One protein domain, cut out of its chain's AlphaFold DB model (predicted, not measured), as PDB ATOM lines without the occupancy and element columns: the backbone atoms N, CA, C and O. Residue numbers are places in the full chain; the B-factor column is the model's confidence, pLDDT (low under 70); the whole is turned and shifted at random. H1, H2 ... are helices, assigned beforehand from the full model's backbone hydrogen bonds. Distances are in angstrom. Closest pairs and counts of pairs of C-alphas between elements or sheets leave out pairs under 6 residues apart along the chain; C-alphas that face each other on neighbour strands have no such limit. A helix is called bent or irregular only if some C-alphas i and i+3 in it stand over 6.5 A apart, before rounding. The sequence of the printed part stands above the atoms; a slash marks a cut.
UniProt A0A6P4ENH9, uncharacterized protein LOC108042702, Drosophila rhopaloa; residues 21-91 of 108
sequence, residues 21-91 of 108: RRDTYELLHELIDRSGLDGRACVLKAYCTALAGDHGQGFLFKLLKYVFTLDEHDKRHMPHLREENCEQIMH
ATOM      1  N   ARG A  21     -54.614   9.436  -2.100       73.38
ATOM      2  CA  ARG A  21     -53.752   9.804  -0.981       73.38
ATOM      3  C   ARG A  21     -54.257   9.230   0.336       73.38
ATOM      4  O   ARG A  21     -53.479   8.597   1.033       73.38
ATOM      5  N   ARG A  22     -55.552   9.369   0.645       75.44
ATOM      6  CA  ARG A  22     -56.162   8.868   1.887       75.44
ATOM      7  C   ARG A  22     -55.959   7.373   2.051       75.44
ATOM      8  O   ARG A  22     -55.507   6.939   3.103       75.44
ATOM      9  N   ASP A  23     -56.254   6.618   1.002       77.75
ATOM     10  CA  ASP A  23     -56.086   5.170   1.026       77.75
ATOM     11  C   ASP A  23     -54.615   4.793   1.245       77.75
ATOM     12  O   ASP A  23     -54.316   3.895   2.024       77.75
ATOM     13  N   THR A  24     -53.688   5.533   0.625       79.69
ATOM     14  CA  THR A  24     -52.240   5.347   0.817       79.69
ATOM     15  C   THR A  24     -51.814   5.593   2.269       79.69
ATOM     16  O   THR A  24     -51.001   4.838   2.796       79.69
ATOM     17  N   TYR A  25     -52.384   6.594   2.949       79.44
ATOM     18  CA  TYR A  25     -52.126   6.835   4.375       79.44
ATOM     19  C   TYR A  25     -52.679   5.738   5.275       79.44
ATOM     20  O   TYR A  25     -51.984   5.305   6.190       79.44
ATOM     21  N   GLU A  26     -53.919   5.308   5.031       81.19
ATOM     22  CA  GLU A  26     -54.565   4.238   5.802       81.19
ATOM     23  C   GLU A  26     -53.753   2.936   5.682       81.19
ATOM     24  O   GLU A  26     -53.447   2.309   6.695       81.19
ATOM     25  N   LEU A  27     -53.292   2.618   4.468       83.06
ATOM     26  CA  LEU A  27     -52.345   1.541   4.166       83.06
ATOM     27  C   LEU A  27     -51.036   1.652   4.952       83.06
ATOM     28  O   LEU A  27     -50.630   0.700   5.610       83.06
ATOM     29  N   LEU A  28     -50.351   2.794   4.851       81.31
ATOM     30  CA  LEU A  28     -49.061   3.025   5.508       81.31
ATOM     31  C   LEU A  28     -49.188   2.913   7.028       81.31
ATOM     32  O   LEU A  28     -48.365   2.265   7.665       81.31
ATOM     33  N   HIS A  29     -50.241   3.500   7.592       84.00
ATOM     34  CA  HIS A  29     -50.566   3.387   9.007       84.00
ATOM     35  C   HIS A  29     -50.743   1.922   9.417       84.00
ATOM     36  O   HIS A  29     -50.093   1.488  10.360       84.00
ATOM     37  N   GLU A  30     -51.565   1.158   8.697       84.88
ATOM     38  CA  GLU A  30     -51.837  -0.246   9.015       84.88
ATOM     39  C   GLU A  30     -50.593  -1.135   8.863       84.88
ATOM     40  O   GLU A  30     -50.341  -2.001   9.698       84.88
ATOM     41  N   LEU A  31     -49.783  -0.906   7.828       84.25
ATOM     42  CA  LEU A  31     -48.519  -1.612   7.615       84.25
ATOM     43  C   LEU A  31     -47.545  -1.392   8.774       84.25
ATOM     44  O   LEU A  31     -46.928  -2.340   9.257       84.25
ATOM     45  N   ILE A  32     -47.419  -0.144   9.223       83.56
ATOM     46  CA  ILE A  32     -46.524   0.212  10.320       83.56
ATOM     47  C   ILE A  32     -47.077  -0.307  11.655       83.56
ATOM     48  O   ILE A  32     -46.315  -0.855  12.449       83.56
ATOM     49  N   ASP A  33     -48.388  -0.232  11.879       84.50
ATOM     50  CA  ASP A  33     -49.040  -0.756  13.086       84.50
ATOM     51  C   ASP A  33     -48.831  -2.272  13.225       84.50
ATOM     52  O   ASP A  33     -48.376  -2.765  14.258       84.50
ATOM     53  N   ARG A  34     -49.007  -3.017  12.126       84.75
ATOM     54  CA  ARG A  34     -48.723  -4.462  12.064       84.75
ATOM     55  C   ARG A  34     -47.250  -4.813  12.287       84.75
ATOM     56  O   ARG A  34     -46.955  -5.950  12.641       84.75
ATOM     57  N   SER A  35     -46.331  -3.865  12.098       81.44
ATOM     58  CA  SER A  35     -44.905  -4.050  12.408       81.44
ATOM     59  C   SER A  35     -44.573  -3.860  13.897       81.44
ATOM     60  O   SER A  35     -43.426  -4.054  14.297       81.44
ATOM     61  N   GLY A  36     -45.568  -3.514  14.726       81.69
ATOM     62  CA  GLY A  36     -45.412  -3.289  16.166       81.69
ATOM     63  C   GLY A  36     -44.992  -1.863  16.534       81.69
ATOM     64  O   GLY A  36     -44.526  -1.627  17.647       81.69
ATOM     65  N   LEU A  37     -45.130  -0.917  15.603       83.44
ATOM     66  CA  LEU A  37     -44.835   0.501  15.795       83.44
ATOM     67  C   LEU A  37     -46.135   1.305  15.870       83.44
ATOM     68  O   LEU A  37     -47.148   0.889  15.325       83.44
ATOM     69  N   ASP A  38     -46.108   2.497  16.468       83.06
ATOM     70  CA  ASP A  38     -47.256   3.405  16.391       83.06
ATOM     71  C   ASP A  38     -47.367   3.966  14.967       83.06
ATOM     72  O   ASP A  38     -46.701   4.940  14.596       83.06
ATOM     73  N   GLY A  39     -48.201   3.329  14.141       82.12
ATOM     74  CA  GLY A  39     -48.345   3.698  12.740       82.12
ATOM     75  C   GLY A  39     -48.803   5.142  12.547       82.12
ATOM     76  O   GLY A  39     -48.380   5.790  11.592       82.12
ATOM     77  N   ARG A  40     -49.623   5.686  13.459       81.62
ATOM     78  CA  ARG A  40     -50.081   7.080  13.379       81.62
ATOM     79  C   ARG A  40     -48.923   8.030  13.634       81.62
ATOM     80  O   ARG A  40     -48.709   8.939  12.831       81.62
ATOM     81  N   ALA A  41     -48.159   7.799  14.699       80.88
ATOM     82  CA  ALA A  41     -46.980   8.600  15.010       80.88
ATOM     83  C   ALA A  41     -45.943   8.527  13.880       80.88
ATOM     84  O   ALA A  41     -45.373   9.540  13.484       80.88
ATOM     85  N   CYS A  42     -45.744   7.342  13.304       82.44
ATOM     86  CA  CYS A  42     -44.784   7.128  12.232       82.44
ATOM     87  C   CYS A  42     -45.165   7.773  10.900       82.44
ATOM     88  O   CYS A  42     -44.317   8.398  10.263       82.44
ATOM     89  N   VAL A  43     -46.425   7.659  10.476       83.69
ATOM     90  CA  VAL A  43     -46.918   8.338   9.267       83.69
ATOM     91  C   VAL A  43     -46.837   9.851   9.434       83.69
ATOM     92  O   VAL A  43     -46.452  10.558   8.505       83.69
ATOM     93  N   LEU A  44     -47.150  10.353  10.629       82.31
ATOM     94  CA  LEU A  44     -47.077  11.776  10.922       82.31
ATOM     95  C   LEU A  44     -45.626  12.273  10.958       82.31
ATOM     96  O   LEU A  44     -45.323  13.303  10.368       82.31
ATOM     97  N   LYS A  45     -44.698  11.498  11.529       81.19
ATOM     98  CA  LYS A  45     -43.260  11.781  11.452       81.19
ATOM     99  C   LYS A  45     -42.769  11.809  10.002       81.19
ATOM    100  O   LYS A  45     -42.082  12.751   9.626       81.19
ATOM    101  N   ALA A  46     -43.177  10.843   9.175       79.94
ATOM    102  CA  ALA A  46     -42.851  10.796   7.746       79.94
ATOM    103  C   ALA A  46     -43.346  12.036   6.986       79.94
ATOM    104  O   ALA A  46     -42.598  12.635   6.211       79.94
ATOM    105  N   TYR A  47     -44.588  12.446   7.255       81.62
ATOM    106  CA  TYR A  47     -45.184  13.668   6.722       81.62
ATOM    107  C   TYR A  47     -44.371  14.908   7.115       81.62
ATOM    108  O   TYR A  47     -43.988  15.702   6.259       81.62
ATOM    109  N   CYS A  48     -44.028  15.035   8.395       80.75
ATOM    110  CA  CYS A  48     -43.247  16.153   8.906       80.75
ATOM    111  C   CYS A  48     -41.818  16.188   8.341       80.75
ATOM    112  O   CYS A  48     -41.340  17.255   7.969       80.75
ATOM    113  N   THR A  49     -41.149  15.037   8.197       77.88
ATOM    114  CA  THR A  49     -39.835  14.941   7.537       77.88
ATOM    115  C   THR A  49     -39.913  15.380   6.071       77.88
ATOM    116  O   THR A  49     -39.030  16.083   5.581       77.88
ATOM    117  N   ALA A  50     -40.984  15.005   5.366       77.56
ATOM    118  CA  ALA A  50     -41.198  15.389   3.974       77.56
ATOM    119  C   ALA A  50     -41.438  16.901   3.789       77.56
ATOM    120  O   ALA A  50     -41.003  17.464   2.778       77.56
ATOM    121  N   LEU A  51     -42.104  17.551   4.753       77.25
ATOM    122  CA  LEU A  51     -42.306  19.004   4.783       77.25
ATOM    123  C   LEU A  51     -41.031  19.766   5.165       77.25
ATOM    124  O   LEU A  51     -40.674  20.722   4.480       77.25
ATOM    125  N   ALA A  52     -40.334  19.317   6.216       74.44
ATOM    126  CA  ALA A  52     -39.131  19.962   6.749       74.44
ATOM    127  C   ALA A  52     -37.975  19.998   5.740       74.44
ATOM    128  O   ALA A  52     -37.130  20.882   5.806       74.44
ATOM    129  N   GLY A  53     -37.968  19.081   4.768       61.16
ATOM    130  CA  GLY A  53     -37.504  19.368   3.412       61.16
ATOM    131  C   GLY A  53     -36.013  19.626   3.178       61.16
ATOM    132  O   GLY A  53     -35.648  19.723   2.009       61.16
ATOM    133  N   ASP A  54     -35.166  19.725   4.203       53.75
ATOM    134  CA  ASP A  54     -33.844  20.331   4.009       53.75
ATOM    135  C   ASP A  54     -32.712  19.321   3.746       53.75
ATOM    136  O   ASP A  54     -31.697  19.689   3.156       53.75
ATOM    137  N   HIS A  55     -32.831  18.042   4.142       54.22
ATOM    138  CA  HIS A  55     -31.654  17.139   4.179       54.22
ATOM    139  C   HIS A  55     -31.804  15.767   3.491       54.22
ATOM    140  O   HIS A  55     -30.804  15.078   3.291       54.22
ATOM    141  N   GLY A  56     -33.001  15.376   3.044       59.38
ATOM    142  CA  GLY A  56     -33.207  14.073   2.402       59.38
ATOM    143  C   GLY A  56     -32.770  14.044   0.931       59.38
ATOM    144  O   GLY A  56     -33.409  14.648   0.068       59.38
ATOM    145  N   GLN A  57     -31.712  13.297   0.607       61.19
ATOM    146  CA  GLN A  57     -31.292  13.023  -0.774       61.19
ATOM    147  C   GLN A  57     -31.644  11.574  -1.149       61.19
ATOM    148  O   GLN A  57     -31.228  10.640  -0.476       61.19
ATOM    149  N   GLY A  58     -32.416  11.364  -2.222       69.62
ATOM    150  CA  GLY A  58     -32.755  10.018  -2.709       69.62
ATOM    151  C   GLY A  58     -34.125   9.924  -3.381       69.62
ATOM    152  O   GLY A  58     -34.960  10.825  -3.259       69.62
ATOM    153  N   PHE A  59     -34.369   8.835  -4.117       76.06
ATOM    154  CA  PHE A  59     -35.654   8.607  -4.792       76.06
ATOM    155  C   PHE A  59     -36.799   8.425  -3.791       76.06
ATOM    156  O   PHE A  59     -37.860   9.024  -3.960       76.06
ATOM    157  N   LEU A  60     -36.561   7.672  -2.713       74.19
ATOM    158  CA  LEU A  60     -37.558   7.439  -1.670       74.19
ATOM    159  C   LEU A  60     -38.006   8.746  -1.011       74.19
ATOM    160  O   LEU A  60     -39.201   8.971  -0.860       74.19
ATOM    161  N   PHE A  61     -37.075   9.647  -0.696       73.31
ATOM    162  CA  PHE A  61     -37.423  10.957  -0.146       73.31
ATOM    163  C   PHE A  61     -38.312  11.763  -1.106       73.31
ATOM    164  O   PHE A  61     -39.329  12.317  -0.692       73.31
ATOM    165  N   LYS A  62     -37.986  11.778  -2.407       76.81
ATOM    166  CA  LYS A  62     -38.811  12.435  -3.437       76.81
ATOM    167  C   LYS A  62     -40.198  11.801  -3.556       76.81
ATOM    168  O   LYS A  62     -41.182  12.525  -3.697       76.81
ATOM    169  N   LEU A  63     -40.280  10.474  -3.482       77.38
ATOM    170  CA  LEU A  63     -41.537   9.735  -3.527       77.38
ATOM    171  C   LEU A  63     -42.404  10.051  -2.306       77.38
ATOM    172  O   LEU A  63     -43.571  10.394  -2.464       77.38
ATOM    173  N   LEU A  64     -41.829   9.992  -1.105       75.94
ATOM    174  CA  LEU A  64     -42.526  10.325   0.133       75.94
ATOM    175  C   LEU A  64     -43.005  11.770   0.084       75.94
ATOM    176  O   LEU A  64     -44.184  12.014   0.297       75.94
ATOM    177  N   LYS A  65     -42.152  12.717  -0.316       78.12
ATOM    178  CA  LYS A  65     -42.559  14.109  -0.524       78.12
ATOM    179  C   LYS A  65     -43.751  14.225  -1.471       78.12
ATOM    180  O   LYS A  65     -44.704  14.922  -1.150       78.12
ATOM    181  N   TYR A  66     -43.751  13.509  -2.592       79.69
ATOM    182  CA  TYR A  66     -44.872  13.510  -3.534       79.69
ATOM    183  C   TYR A  66     -46.169  12.929  -2.938       79.69
ATOM    184  O   TYR A  66     -47.240  13.518  -3.098       79.69
ATOM    185  N   VAL A  67     -46.074  11.807  -2.215       78.06
ATOM    186  CA  VAL A  67     -47.204  11.166  -1.518       78.06
ATOM    187  C   VAL A  67     -47.760  12.079  -0.417       78.06
ATOM    188  O   VAL A  67     -48.978  12.221  -0.295       78.06
ATOM    189  N   PHE A  68     -46.871  12.746   0.325       77.81
ATOM    190  CA  PHE A  68     -47.180  13.613   1.463       77.81
ATOM    191  C   PHE A  68     -47.535  15.061   1.097       77.81
ATOM    192  O   PHE A  68     -47.988  15.814   1.957       77.81
ATOM    193  N   THR A  69     -47.384  15.471  -0.167       74.88
ATOM    194  CA  THR A  69     -47.779  16.812  -0.630       74.88
ATOM    195  C   THR A  69     -49.303  16.907  -0.673       74.88
ATOM    196  O   THR A  69     -49.907  16.671  -1.710       74.88
ATOM    197  N   LEU A  70     -49.946  17.212   0.450       69.75
ATOM    198  CA  LEU A  70     -51.400  17.353   0.548       69.75
ATOM    199  C   LEU A  70     -51.870  18.685  -0.052       69.75
ATOM    200  O   LEU A  70     -51.347  19.740   0.307       69.75
ATOM    201  N   ASP A  71     -52.884  18.641  -0.920       70.12
ATOM    202  CA  ASP A  71     -53.603  19.845  -1.354       70.12
ATOM    203  C   ASP A  71     -54.575  20.314  -0.252       70.12
ATOM    204  O   ASP A  71     -54.935  19.533   0.633       70.12
ATOM    205  N   GLU A  72     -55.038  21.566  -0.296       66.06
ATOM    206  CA  GLU A  72     -56.007  22.117   0.666       66.06
ATOM    207  C   GLU A  72     -57.268  21.247   0.805       66.06
ATOM    208  O   GLU A  72     -57.792  21.064   1.910       66.06
ATOM    209  N   HIS A  73     -57.728  20.636  -0.293       67.38
ATOM    210  CA  HIS A  73     -58.851  19.703  -0.246       67.38
ATOM    211  C   HIS A  73     -58.520  18.428   0.548       67.38
ATOM    212  O   HIS A  73     -59.344  17.959   1.335       67.38
ATOM    213  N   ASP A  74     -57.316  17.875   0.394       68.75
ATOM    214  CA  ASP A  74     -56.894  16.675   1.120       68.75
ATOM    215  C   ASP A  74     -56.658  16.965   2.611       68.75
ATOM    216  O   ASP A  74     -57.062  16.166   3.459       68.75
ATOM    217  N   LYS A  75     -56.087  18.133   2.945       69.25
ATOM    218  CA  LYS A  75     -55.863  18.575   4.336       69.25
ATOM    219  C   LYS A  75     -57.157  18.564   5.150       69.25
ATOM    220  O   LYS A  75     -57.167  18.123   6.298       69.25
ATOM    221  N   ARG A  76     -58.280  18.967   4.543       71.38
ATOM    222  CA  ARG A  76     -59.602  18.953   5.194       71.38
ATOM    223  C   ARG A  76     -60.085  17.545   5.551       71.38
ATOM    224  O   ARG A  76     -60.805  17.375   6.531       71.38
ATOM    225  N   HIS A  77     -59.690  16.547   4.767       71.50
ATOM    226  CA  HIS A  77     -60.058  15.148   4.974       71.50
ATOM    227  C   HIS A  77     -59.058  14.393   5.863       71.50
ATOM    228  O   HIS A  77     -59.317  13.243   6.219       71.50
ATOM    229  N   MET A  78     -57.938  15.023   6.232       67.19
ATOM    230  CA  MET A  78     -56.849  14.420   7.005       67.19
ATOM    231  C   MET A  78     -56.431  15.318   8.178       67.19
ATOM    232  O   MET A  78     -55.286  15.761   8.245       67.19
ATOM    233  N   PRO A  79     -57.330  15.569   9.149       70.62
ATOM    234  CA  PRO A  79     -57.081  16.511  10.244       70.62
ATOM    235  C   PRO A  79     -55.903  16.117  11.148       70.62
ATOM    236  O   PRO A  79     -55.386  16.955  11.881       70.62
ATOM    237  N   HIS A  80     -55.479  14.852  11.106       68.94
ATOM    238  CA  HIS A  80     -54.356  14.339  11.885       68.94
ATOM    239  C   HIS A  80     -52.988  14.706  11.287       68.94
ATOM    240  O   HIS A  80     -52.009  14.756  12.025       68.94
ATOM    241  N   LEU A  81     -52.913  14.991   9.981       71.38
ATOM    242  CA  LEU A  81     -51.680  15.376   9.288       71.38
ATOM    243  C   LEU A  81     -51.620  16.895   9.133       71.38
ATOM    244  O   LEU A  81     -51.851  17.440   8.054       71.38
ATOM    245  N   ARG A  82     -51.341  17.585  10.240       71.75
ATOM    246  CA  ARG A  82     -51.152  19.039  10.267       71.75
ATOM    247  C   ARG A  82     -49.741  19.378  10.721       71.75
ATOM    248  O   ARG A  82     -49.222  18.768  11.653       71.75
ATOM    249  N   GLU A  83     -49.159  20.375  10.062       67.69
ATOM    250  CA  GLU A  83     -47.794  20.860  10.311       67.69
ATOM    251  C   GLU A  83     -47.592  21.333  11.759       67.69
ATOM    252  O   GLU A  83     -46.526  21.144  12.332       67.69
ATOM    253  N   GLU A  84     -48.648  21.839  12.406       67.00
ATOM    254  CA  GLU A  84     -48.620  22.274  13.811       67.00
ATOM    255  C   GLU A  84     -48.246  21.164  14.807       67.00
ATOM    256  O   GLU A  84     -47.745  21.448  15.892       67.00
ATOM    257  N   ASN A  85     -48.441  19.899  14.429       63.97
ATOM    258  CA  ASN A  85     -48.092  18.756  15.266       63.97
ATOM    259  C   ASN A  85     -46.638  18.297  15.057       63.97
ATOM    260  O   ASN A  85     -46.155  17.440  15.798       63.97
ATOM    261  N   CYS A  86     -45.928  18.840  14.062       74.62
ATOM    262  CA  CYS A  86     -44.622  18.330  13.653       74.62
ATOM    263  C   CYS A  86     -43.517  18.560  14.684       74.62
ATOM    264  O   CYS A  86     -42.713  17.656  14.909       74.62
ATOM    265  N   GLU A  87     -43.509  19.704  15.367       68.75
ATOM    266  CA  GLU A  87     -42.490  20.021  16.379       68.75
ATOM    267  C   GLU A  87     -42.508  19.035  17.561       68.75
ATOM    268  O   GLU A  87     -41.466  18.632  18.069       68.75
ATOM    269  N   GLN A  88     -43.696  18.580  17.974       64.69
ATOM    270  CA  GLN A  88     -43.857  17.677  19.122       64.69
ATOM    271  C   GLN A  88     -43.648  16.198  18.751       64.69
ATOM    272  O   GLN A  88     -43.279  15.374  19.593       64.69
ATOM    273  N   ILE A  89     -43.857  15.849  17.480       66.12
ATOM    274  CA  ILE A  89     -43.818  14.463  16.988       66.12
ATOM    275  C   ILE A  89     -42.432  14.062  16.495       66.12
ATOM    276  O   ILE A  89     -42.068  12.890  16.590       66.12
ATOM    277  N   MET A  90     -41.607  15.024  16.070       61.50
ATOM    278  CA  MET A  90     -40.192  14.775  15.766       61.50
ATOM    279  C   MET A  90     -39.448  14.110  16.936       61.50
ATOM    280  O   MET A  90     -38.548  13.299  16.715       61.50
ATOM    281  N   HIS A  91     -39.865  14.395  18.174       62.09
ATOM    282  CA  HIS A  91     -39.223  13.904  19.391       62.09
ATOM    283  C   HIS A  91     -39.823  12.623  19.987       62.09
ATOM    284  O   HIS A  91     -39.318  12.170  21.015       62.09
TER     285      HIS A  91
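Overview. This is residues 21 to 91 of the 108 residues of the protein "uncharacterized protein LOC108042702" of Drosophila rhopaloa (UniProt A0A6P4ENH9). One helix, H2, runs through the middle of a rounded domain, with H1 crossing it near its first residues and H3 crossing it nearer its last ones, both on one side, while the short H5 packs on the opposite side. The still shorter H4 lies out at the margin, linking H3 to H5 and touching no helix. The printed part has 71 residues with five named helices, H1 to H5 in chain order, and no named strand: its class is all helix, and its helix packing is mostly crossed, the helices that touch standing at large angles. It is compact, with a radius of gyration of the C-alphas of 11.7 A, and spans 29 by 26 by 25 A.

Along the chain. H1 is residues 21 to 34, from C-alpha 21 at (-53.752, 9.804, -0.981), and is 20.0 A from first to last C-alpha. H2 is residues 39 to 52, 19.6 A long, beginning at C-alpha 39 at (-48.345, 3.698, 12.740). H3 is residues 59 to 68, 14.0 A long. H4 is residues 72 to 77, 9.1 A long. H5 is residues 83 to 89, 10.1 A long, ending at C-alpha 89 at (-43.818, 14.463, 16.988); it is irregular, with C-alphas 84 and 87 7.0 A apart.

Arrangement. H2 is the hub and touches three helices. With residues 39 to 43 alone it touches H1, at a steep tilt of 53 degrees, opposite ways; the closest C-alphas are those of His 29 and Gly 39, 4.4 A apart. With residues 46 to 51 alone it touches H3, about perpendicular at 75 degrees; the closest C-alphas are those of Ala 50 and Lys 65, 4.9 A apart. H2 also touches H5, at a steep tilt of 63 degrees, opposite ways, the closest C-alphas being those of Cys 48 and Cys 86 at 5.4 A. H1 and H3 are close but not clearly touching, with the closest C-alphas, those of Arg 21 and Val 67, 6.7 A apart. H1 and H4 are close but not clearly touching too, the closest C-alphas being those of Arg 21 and Asp 74 at 7.8 A. H4 is apart from H2, H3 and H5. In H1, H2 and H3 every O i to N i+4 pair is within hydrogen-bond range; in H4 1 of 2 is, and in H5 1 of 3, beside 3 of 4 O i to N i+3 pairs.

Size, cuts and confidence. The C-alphas farthest apart, those of Gly 36 and Glu 72, are 31.6 A apart. The printed part has no cut. No link is long: that from H2 to H3 is short, and the others are tight. The mean pLDDT of the printed part is 74.5; 21 residues are under 70, among them residues 53 to 58, 72 to 75 and 87 to 91.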